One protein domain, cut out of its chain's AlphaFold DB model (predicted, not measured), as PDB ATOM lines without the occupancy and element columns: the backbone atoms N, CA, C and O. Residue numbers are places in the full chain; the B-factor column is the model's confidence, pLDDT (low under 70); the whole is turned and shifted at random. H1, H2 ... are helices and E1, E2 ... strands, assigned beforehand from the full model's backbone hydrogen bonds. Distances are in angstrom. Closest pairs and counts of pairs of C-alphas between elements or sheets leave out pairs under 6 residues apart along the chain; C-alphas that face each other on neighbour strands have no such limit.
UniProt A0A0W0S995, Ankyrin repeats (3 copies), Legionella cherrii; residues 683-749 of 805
ATOM      1  N   ASP A 683     100.414 187.546 210.933       86.88
ATOM      2  CA  ASP A 683     100.968 187.255 209.603       86.88
ATOM      3  C   ASP A 683     100.510 188.277 208.535       86.88
ATOM      4  O   ASP A 683     101.359 188.804 207.815       86.88
ATOM      5  N   PRO A 684      99.225 188.701 208.460       87.44
ATOM      6  CA  PRO A 684      98.817 189.785 207.561       87.44
ATOM      7  C   PRO A 684      99.448 191.139 207.914       87.44
ATOM      8  O   PRO A 684      99.648 191.972 207.037       87.44
ATOM      9  N   ILE A 685      99.763 191.374 209.193       89.00
ATOM     10  CA  ILE A 685     100.405 192.619 209.649       89.00
ATOM     11  C   ILE A 685     101.892 192.602 209.261       89.00
ATOM     12  O   ILE A 685     102.428 193.634 208.860       89.00
ATOM     13  N   LEU A 686     102.534 191.428 209.306       88.19
ATOM     14  CA  LEU A 686     103.872 191.193 208.761       88.19
ATOM     15  C   LEU A 686     103.893 191.387 207.235       88.19
ATOM     16  O   LEU A 686     104.812 192.038 206.743       88.19
ATOM     17  N   SER A 687     102.864 190.921 206.510       87.44
ATOM     18  CA  SER A 687     102.682 191.204 205.072       87.44
ATOM     19  C   SER A 687     102.718 192.704 204.801       87.44
ATOM     20  O   SER A 687     103.605 193.178 204.097       87.44
ATOM     21  N   THR A 688     101.845 193.476 205.463       88.25
ATOM     22  CA  THR A 688     101.810 194.937 205.309       88.25
ATOM     23  C   THR A 688     103.143 195.593 205.701       88.25
ATOM     24  O   THR A 688     103.601 196.507 205.023       88.25
ATOM     25  N   ALA A 689     103.815 195.137 206.763       88.81
ATOM     26  CA  ALA A 689     105.117 195.691 207.143       88.81
ATOM     27  C   ALA A 689     106.200 195.443 206.070       88.81
ATOM     28  O   ALA A 689     107.007 196.333 205.805       88.81
ATOM     29  N   LEU A 690     106.208 194.269 205.431       87.38
ATOM     30  CA  LEU A 690     107.159 193.918 204.370       87.38
ATOM     31  C   LEU A 690     106.829 194.587 203.026       87.38
ATOM     32  O   LEU A 690     107.742 195.093 202.378       87.38
ATOM     33  N   GLU A 691     105.550 194.666 202.648       85.50
ATOM     34  CA  GLU A 691     105.056 195.383 201.457       85.50
ATOM     35  C   GLU A 691     105.519 196.849 201.431       85.50
ATOM     36  O   GLU A 691     105.906 197.362 200.386       85.50
ATOM     37  N   TYR A 692     105.549 197.513 202.591       84.88
ATOM     38  CA  TYR A 692     106.016 198.897 202.736       84.88
ATOM     39  C   TYR A 692     107.483 199.010 203.212       84.88
ATOM     40  O   TYR A 692     107.937 200.092 203.585       84.88
ATOM     41  N   SER A 693     108.258 197.916 203.163       86.31
ATOM     42  CA  SER A 693     109.698 197.865 203.489       86.31
ATOM     43  C   SER A 693     110.087 198.291 204.924       86.31
ATOM     44  O   SER A 693     111.204 198.769 205.167       86.31
ATOM     45  N   HIS A 694     109.199 198.101 205.905       88.50
ATOM     46  CA  HIS A 694     109.405 198.456 207.319       88.50
ATOM     47  C   HIS A 694     110.132 197.349 208.096       88.50
ATOM     48  O   HIS A 694     109.609 196.765 209.044       88.50
ATOM     49  N   PHE A 695     111.373 197.057 207.708       88.00
ATOM     50  CA  PHE A 695     112.099 195.862 208.157       88.00
ATOM     51  C   PHE A 695     112.290 195.729 209.684       88.00
ATOM     52  O   PHE A 695     112.154 194.622 210.204       88.00
ATOM     53  N   LYS A 696     112.534 196.821 210.435       86.75
ATOM     54  CA  LYS A 696     112.611 196.760 211.917       86.75
ATOM     55  C   LYS A 696     111.280 196.305 212.537       86.75
ATOM     56  O   LYS A 696     111.274 195.497 213.463       86.75
ATOM     57  N   LEU A 697     110.150 196.767 211.992       90.06
ATOM     58  CA  LEU A 697     108.820 196.330 212.419       90.06
ATOM     59  C   LEU A 697     108.560 194.863 212.040       90.06
ATOM     60  O   LEU A 697     108.022 194.117 212.855       90.06
ATOM     61  N   SER A 698     108.976 194.429 210.850       89.62
ATOM     62  CA  SER A 698     108.855 193.029 210.424       89.62
ATOM     63  C   SER A 698     109.594 192.073 211.371       89.62
ATOM     64  O   SER A 698     109.014 191.085 211.815       89.62
ATOM     65  N   ILE A 699     110.826 192.412 211.773       88.44
ATOM     66  CA  ILE A 699     111.601 191.648 212.771       88.44
ATOM     67  C   ILE A 699     110.871 191.605 214.116       88.44
ATOM     68  O   ILE A 699     110.700 190.526 214.683       88.44
ATOM     69  N   PHE A 700     110.371 192.747 214.601       89.88
ATOM     70  CA  PHE A 700     109.587 192.796 215.836       89.88
ATOM     71  C   PHE A 700     108.345 191.885 215.781       89.88
ATOM     72  O   PHE A 700     108.060 191.180 216.749       89.88
ATOM     73  N   LEU A 701     107.619 191.857 214.658       87.69
ATOM     74  CA  LEU A 701     106.444 190.996 214.477       87.69
ATOM     75  C   LEU A 701     106.824 189.507 214.466       87.69
ATOM     76  O   LEU A 701     106.166 188.713 215.140       87.69
ATOM     77  N   MET A 702     107.916 189.129 213.792       85.75
ATOM     78  CA  MET A 702     108.438 187.754 213.812       85.75
ATOM     79  C   MET A 702     108.860 187.324 215.226       85.75
ATOM     80  O   MET A 702     108.476 186.251 215.686       85.75
ATOM     81  N   MET A 703     109.540 188.193 215.984       83.06
ATOM     82  CA  MET A 703     109.873 187.953 217.400       83.06
ATOM     83  C   MET A 703     108.634 187.832 218.310       83.06
ATOM     84  O   MET A 703     108.732 187.321 219.428       83.06
ATOM     85  N   ARG A 704     107.461 188.295 217.857       83.19
ATOM     86  CA  ARG A 704     106.160 188.129 218.530       83.19
ATOM     87  C   ARG A 704     105.351 186.929 218.023       83.19
ATOM     88  O   ARG A 704     104.248 186.720 218.520       83.19
ATOM     89  N   GLY A 705     105.905 186.124 217.114       80.00
ATOM     90  CA  GLY A 705     105.302 184.885 216.619       80.00
ATOM     91  C   GLY A 705     104.588 184.994 215.269       80.00
ATOM     92  O   GLY A 705     103.849 184.076 214.932       80.00
ATOM     93  N   ALA A 706     104.782 186.076 214.505       84.06
ATOM     94  CA  ALA A 706     104.336 186.131 213.111       84.06
ATOM     95  C   ALA A 706     105.169 185.172 212.241       84.06
ATOM     96  O   ALA A 706     106.400 185.204 212.296       84.06
ATOM     97  N   ASN A 707     104.512 184.348 211.426       81.00
ATOM     98  CA  ASN A 707     105.172 183.353 210.588       81.00
ATOM     99  C   ASN A 707     105.328 183.858 209.145       81.00
ATOM    100  O   ASN A 707     104.350 183.976 208.410       81.00
ATOM    101  N   ILE A 708     106.569 184.111 208.721       80.56
ATOM    102  CA  ILE A 708     106.874 184.591 207.367       80.56
ATOM    103  C   ILE A 708     106.609 183.543 206.276       80.56
ATOM    104  O   ILE A 708     106.238 183.915 205.164       80.56
ATOM    105  N   ASP A 709     106.713 182.246 206.588       75.62
ATOM    106  CA  ASP A 709     106.525 181.163 205.613       75.62
ATOM    107  C   ASP A 709     105.066 181.094 205.111       75.62
ATOM    108  O   ASP A 709     104.808 180.637 204.000       75.62
ATOM    109  N   LEU A 710     104.108 181.622 205.887       72.31
ATOM    110  CA  LEU A 710     102.696 181.753 205.493       72.31
ATOM    111  C   LEU A 710     102.419 182.964 204.583       72.31
ATOM    112  O   LEU A 710     101.338 183.064 204.001       72.31
ATOM    113  N   VAL A 711     103.380 183.883 204.457       71.00
ATOM    114  CA  VAL A 711     103.239 185.165 203.742       71.00
ATOM    115  C   VAL A 711     104.175 185.256 202.526       71.00
ATOM    116  O   VAL A 711     103.901 185.994 201.580       71.00
ATOM    117  N   SER A 712     105.249 184.463 202.516       63.19
ATOM    118  CA  SER A 712     106.358 184.514 201.554       63.19
ATOM    119  C   SER A 712     105.941 184.479 200.075       63.19
ATOM    120  O   SER A 712     106.536 185.159 199.247       63.19
ATOM    121  N   SER A 713     104.870 183.755 199.742       59.62
ATOM    122  CA  SER A 713     104.400 183.521 198.363       59.62
ATOM    123  C   SER A 713     103.993 184.757 197.529       59.62
ATOM    124  O   SER A 713     103.573 184.581 196.383       59.62
ATOM    125  N   LYS A 714     104.044 185.987 198.072       56.75
ATOM    126  CA  LYS A 714     103.513 187.206 197.418       56.75
ATOM    127  C   LYS A 714     104.337 188.496 197.576       56.75
ATOM    128  O   LYS A 714     103.867 189.540 197.135       56.75
ATOM    129  N   ILE A 715     105.511 188.471 198.213       64.00
ATOM    130  CA  ILE A 715     106.226 189.700 198.611       64.00
ATOM    131  C   ILE A 715     107.502 189.908 197.783       64.00
ATOM    132  O   ILE A 715     108.471 189.170 197.937       64.00
ATOM    133  N   GLU A 716     107.544 190.978 196.983       67.94
ATOM    134  CA  GLU A 716     108.706 191.340 196.143       67.94
ATOM    135  C   GLU A 716     109.954 191.759 196.957       67.94
ATOM    136  O   GLU A 716     111.082 191.614 196.491       67.94
ATOM    137  N   HIS A 717     109.783 192.233 198.198       72.88
ATOM    138  CA  HIS A 717     110.863 192.782 199.040       72.88
ATOM    139  C   HIS A 717     111.560 191.765 199.974       72.88
ATOM    140  O   HIS A 717     112.349 192.164 200.836       72.88
ATOM    141  N   LEU A 718     111.303 190.457 199.838       79.31
ATOM    142  CA  LEU A 718     111.902 189.422 200.705       79.31
ATOM    143  C   LEU A 718     113.433 189.385 200.629       79.31
ATOM    144  O   LEU A 718     114.101 189.295 201.659       79.31
ATOM    145  N   ASP A 719     113.992 189.545 199.433       78.81
ATOM    146  CA  ASP A 719     115.433 189.638 199.199       78.81
ATOM    147  C   ASP A 719     116.085 190.804 199.939       78.81
ATOM    148  O   ASP A 719     117.172 190.680 200.509       78.81
ATOM    149  N   GLU A 720     115.437 191.968 199.907       81.62
ATOM    150  CA  GLU A 720     115.912 193.173 200.583       81.62
ATOM    151  C   GLU A 720     115.819 193.015 202.100       81.62
ATOM    152  O   GLU A 720     116.727 193.439 202.815       81.62
ATOM    153  N   PHE A 721     114.778 192.335 202.587       84.81
ATOM    154  CA  PHE A 721     114.615 191.997 203.995       84.81
ATOM    155  C   PHE A 721     115.671 190.992 204.484       84.81
ATOM    156  O   PHE A 721     116.304 191.215 205.516       84.81
ATOM    157  N   ALA A 722     115.955 189.941 203.710       83.69
ATOM    158  CA  ALA A 722     117.025 188.987 203.999       83.69
ATOM    159  C   ALA A 722     118.405 189.671 204.013       83.69
ATOM    160  O   ALA A 722     119.193 189.480 204.941       83.69
ATOM    161  N   LYS A 723     118.683 190.533 203.022       83.69
ATOM    162  CA  LYS A 723     119.895 191.373 202.978       83.69
ATOM    163  C   LYS A 723     119.951 192.345 204.159       83.69
ATOM    164  O   LYS A 723     121.039 192.583 204.677       83.69
ATOM    165  N   TYR A 724     118.821 192.888 204.610       84.69
ATOM    166  CA  TYR A 724     118.763 193.741 205.795       84.69
ATOM    167  C   TYR A 724     119.141 192.964 207.061       84.69
ATOM    168  O   TYR A 724     120.048 193.397 207.767       84.69
ATOM    169  N   ILE A 725     118.534 191.794 207.302       83.81
ATOM    170  CA  ILE A 725     118.846 190.955 208.469       83.81
ATOM    171  C   ILE A 725     120.335 190.585 208.485       83.81
ATOM    172  O   ILE A 725     121.002 190.857 209.485       83.81
ATOM    173  N   LYS A 726     120.879 190.068 207.367       83.69
ATOM    174  CA  LYS A 726     122.304 189.691 207.226       83.69
ATOM    175  C   LYS A 726     123.280 190.833 207.568       83.69
ATOM    176  O   LYS A 726     124.388 190.563 208.016       83.69
ATOM    177  N   ASN A 727     122.878 192.090 207.357       80.38
ATOM    178  CA  ASN A 727     123.688 193.293 207.595       80.38
ATOM    179  C   ASN A 727     123.282 194.074 208.866       80.38
ATOM    180  O   ASN A 727     123.645 195.243 209.011       80.38
ATOM    181  N   SER A 728     122.502 193.467 209.764       80.69
ATOM    182  CA  SER A 728     121.981 194.099 210.983       80.69
ATOM    183  C   SER A 728     122.445 193.381 212.252       80.69
ATOM    184  O   SER A 728     122.883 192.233 212.202       80.69
ATOM    185  N   GLU A 729     122.247 194.023 213.406       79.56
ATOM    186  CA  GLU A 729     122.407 193.409 214.737       79.56
ATOM    187  C   GLU A 729     121.527 192.158 214.953       79.56
ATOM    188  O   GLU A 729     121.778 191.370 215.858       79.56
ATOM    189  N   TYR A 730     120.521 191.939 214.099       80.81
ATOM    190  CA  TYR A 730     119.611 190.797 214.170       80.81
ATOM    191  C   TYR A 730     120.091 189.570 213.380       80.81
ATOM    192  O   TYR A 730     119.392 188.560 213.379       80.81
ATOM    193  N   CYS A 731     121.251 189.620 212.710       81.00
ATOM    194  CA  CYS A 731     121.769 188.504 211.903       81.00
ATOM    195  C   CYS A 731     121.835 187.188 212.703       81.00
ATOM    196  O   CYS A 731     121.408 186.133 212.230       81.00
ATOM    197  N   ASP A 732     122.254 187.261 213.969       81.38
ATOM    198  CA  ASP A 732     122.350 186.093 214.845       81.38
ATOM    199  C   ASP A 732     120.997 185.549 215.331       81.38
ATOM    200  O   ASP A 732     120.957 184.423 215.828       81.38
ATOM    201  N   LEU A 733     119.885 186.269 215.142       81.12
ATOM    202  CA  LEU A 733     118.541 185.836 215.554       81.12
ATOM    203  C   LEU A 733     117.836 184.932 214.536       81.12
ATOM    204  O   LEU A 733     116.848 184.288 214.891       81.12
ATOM    205  N   PHE A 734     118.314 184.872 213.289       83.00
ATOM    206  CA  PHE A 734     117.620 184.187 212.196       83.00
ATOM    207  C   PHE A 734     118.512 183.172 211.468       83.00
ATOM    208  O   PHE A 734     119.721 183.351 211.330       83.00
ATOM    209  N   TYR A 735     117.904 182.092 210.986       79.38
ATOM    210  CA  TYR A 735     118.435 181.264 209.909       79.38
ATOM    211  C   TYR A 735     117.883 181.789 208.586       79.38
ATOM    212  O   TYR A 735     116.678 182.001 208.468       79.38
ATOM    213  N   ILE A 736     118.755 181.994 207.600       79.69
ATOM    214  CA  ILE A 736     118.377 182.418 206.249       79.69
ATOM    215  C   ILE A 736     118.937 181.388 205.277       79.69
ATOM    216  O   ILE A 736     120.157 181.218 205.217       79.69
ATOM    217  N   GLN A 737     118.064 180.704 204.538       74.38
ATOM    218  CA  GLN A 737     118.455 179.746 203.503       74.38
ATOM    219  C   GLN A 737     117.906 180.203 202.151       74.38
ATOM    220  O   GLN A 737     116.729 180.530 202.018       74.38
ATOM    221  N   GLU A 738     118.781 180.229 201.152       67.75
ATOM    222  CA  GLU A 738     118.420 180.417 199.748       67.75
ATOM    223  C   GLU A 738     118.095 179.028 199.177       67.75
ATOM    224  O   GLU A 738     118.947 178.138 199.209       67.75
ATOM    225  N   LEU A 739     116.850 178.813 198.742       67.50
ATOM    226  CA  LEU A 739     116.388 177.564 198.128       67.50
ATOM    227  C   LEU A 739     116.560 177.632 196.601       67.50
ATOM    228  O   LEU A 739     116.568 178.718 196.023       67.50
ATOM    229  N   ASP A 740     116.627 176.471 195.939       52.41
ATOM    230  CA  ASP A 740     116.957 176.298 194.506       52.41
ATOM    231  C   ASP A 740     115.941 176.896 193.488       52.41
ATOM    232  O   ASP A 740     115.922 176.511 192.318       52.41
ATOM    233  N   SER A 741     115.051 177.798 193.911       52.50
ATOM    234  CA  SER A 741     113.904 178.300 193.135       52.50
ATOM    235  C   SER A 741     113.567 179.777 193.404       52.50
ATOM    236  O   SER A 741     112.394 180.126 193.537       52.50
ATOM    237  N   ASP A 742     114.587 180.636 193.522       54.31
ATOM    238  CA  ASP A 742     114.464 182.080 193.826       54.31
ATOM    239  C   ASP A 742     113.633 182.383 195.095       54.31
ATOM    240  O   ASP A 742     113.033 183.448 195.239       54.31
ATOM    241  N   SER A 743     113.583 181.436 196.038       62.09
ATOM    242  CA  SER A 743     112.811 181.551 197.277       62.09
ATOM    243  C   SER A 743     113.726 181.521 198.500       62.09
ATOM    244  O   SER A 743     114.511 180.596 198.700       62.09
ATOM    245  N   ILE A 744     113.632 182.557 199.337       70.81
ATOM    246  CA  ILE A 744     114.385 182.656 200.591       70.81
ATOM    247  C   ILE A 744     113.482 182.239 201.752       70.81
ATOM    248  O   ILE A 744     112.409 182.815 201.936       70.81
ATOM    249  N   SER A 745     113.937 181.291 202.574       74.62
ATOM    250  CA  SER A 745     113.328 181.007 203.878       74.62
ATOM    251  C   SER A 745     114.051 181.779 204.985       74.62
ATOM    252  O   SER A 745     115.277 181.930 204.970       74.62
ATOM    253  N   ILE A 746     113.285 182.310 205.945       79.62
ATOM    254  CA  ILE A 746     113.801 183.098 207.073       79.62
ATOM    255  C   ILE A 746     113.136 182.598 208.355       79.62
ATOM    256  O   ILE A 746     111.966 182.871 208.602       79.62
ATOM    257  N   GLN A 747     113.878 181.888 209.199       77.38
ATOM    258  CA  GLN A 747     113.339 181.277 210.417       77.38
ATOM    259  C   GLN A 747     113.999 181.862 211.664       77.38
ATOM    260  O   GLN A 747     115.213 182.046 211.703       77.38
ATOM    261  N   LEU A 748     113.208 182.174 212.692       78.31
ATOM    262  CA  LEU A 748     113.723 182.645 213.981       78.31
ATOM    263  C   LEU A 748     114.407 181.479 214.715       78.31
ATOM    264  O   LEU A 748     113.842 180.387 214.790       78.31
ATOM    265  N   LYS A 749     115.596 181.695 215.285       79.12
ATOM    266  CA  LYS A 749     116.268 180.668 216.100       79.12
ATOM    267  C   LYS A 749     115.497 180.472 217.410       79.12
ATOM    268  O   LYS A 749     115.252 181.435 218.134       79.12
TER     269      LYS A 749
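This is residues 683 to 749 of the 805 residues of the protein "Ankyrin repeats (3 copies)" of Legionella cherrii (UniProt A0A0W0S995). A two-stranded antiparallel hairpin, E1 and E2, has helix H3 packed on it, and a helical hairpin, H1 and H2, stands to one side, with one end of H2 near H3 and the other near the end of E2. The long link from H2 to H3 passes between the helical hairpin and E2. The printed part has 67 residues with three named helices and two named strands, in the order H1, H2, H3, E1, E2, and its class is mixed, helices and strands. It is compact, with a radius of gyration of the C-alphas of 10.6 A, and rounded, spanning 28 by 26 by 18 A.

E1 is residues 734 to 739, 15.6 A from first to last C-alpha. E2 is residues 743 to 748, 16.8 A long, and ends with C-alpha 748 at (113.723, 182.645, 213.981). H3 is residues 718 to 726, 12.3 A long, and begins with C-alpha 718 at (111.902, 189.422, 200.705). H2 is residues 695 to 703, 12.4 A long. H1 is residues 683 to 691, 12.2 A long, and begins with C-alpha 683 at (100.968, 187.255, 209.603).

E1 and E2 form an antiparallel hairpin, with 161 degrees between their directions. N 735 and O 747 are within hydrogen-bond range at 2.8 A, and so are N 745 and O 737 at 2.9 A. The closest C-alphas of H3 and E1 are those of Ala 722 and Ile 736, 7.1 A apart; those of H3 and E2 are Asp 719 and Ile 744, 7.2 A apart. H3 and H2 are close but not clearly touching, about perpendicular at 80 degrees, with the C-alphas of Phe 721 and Phe 695 closest at 6.2 A. The closest C-alphas of H2 and E2 are those of Met 702 and Leu 748, 7.4 A apart. H1 and H2 form a helical hairpin: they touch, closest at the C-alphas of Leu 686 and Ser 698, 5.6 A, and run opposite ways at a shallow tilt of 18 degrees. H1 and H3 are close but not clearly touching, with the C-alphas of Leu 690 and Leu 718 closest at 7.5 A. H1 is apart from E1 and E2, and H2 is apart from E1. In H1, H2 and H3 every O i to N i+4 pair is within hydrogen-bond range.

The two C-alphas farthest apart are those of Arg 704 and Asp 740, 28.9 A. The printed part has no cut. The link from H2 to H3, residues 704 to 717, is long; the links H1 to H2 and E1 to E2 are tight, and H3 to E1 is short. The mean pLDDT of the printed part is 79.0, with residues 712 to 716 and 738 to 743 under 70.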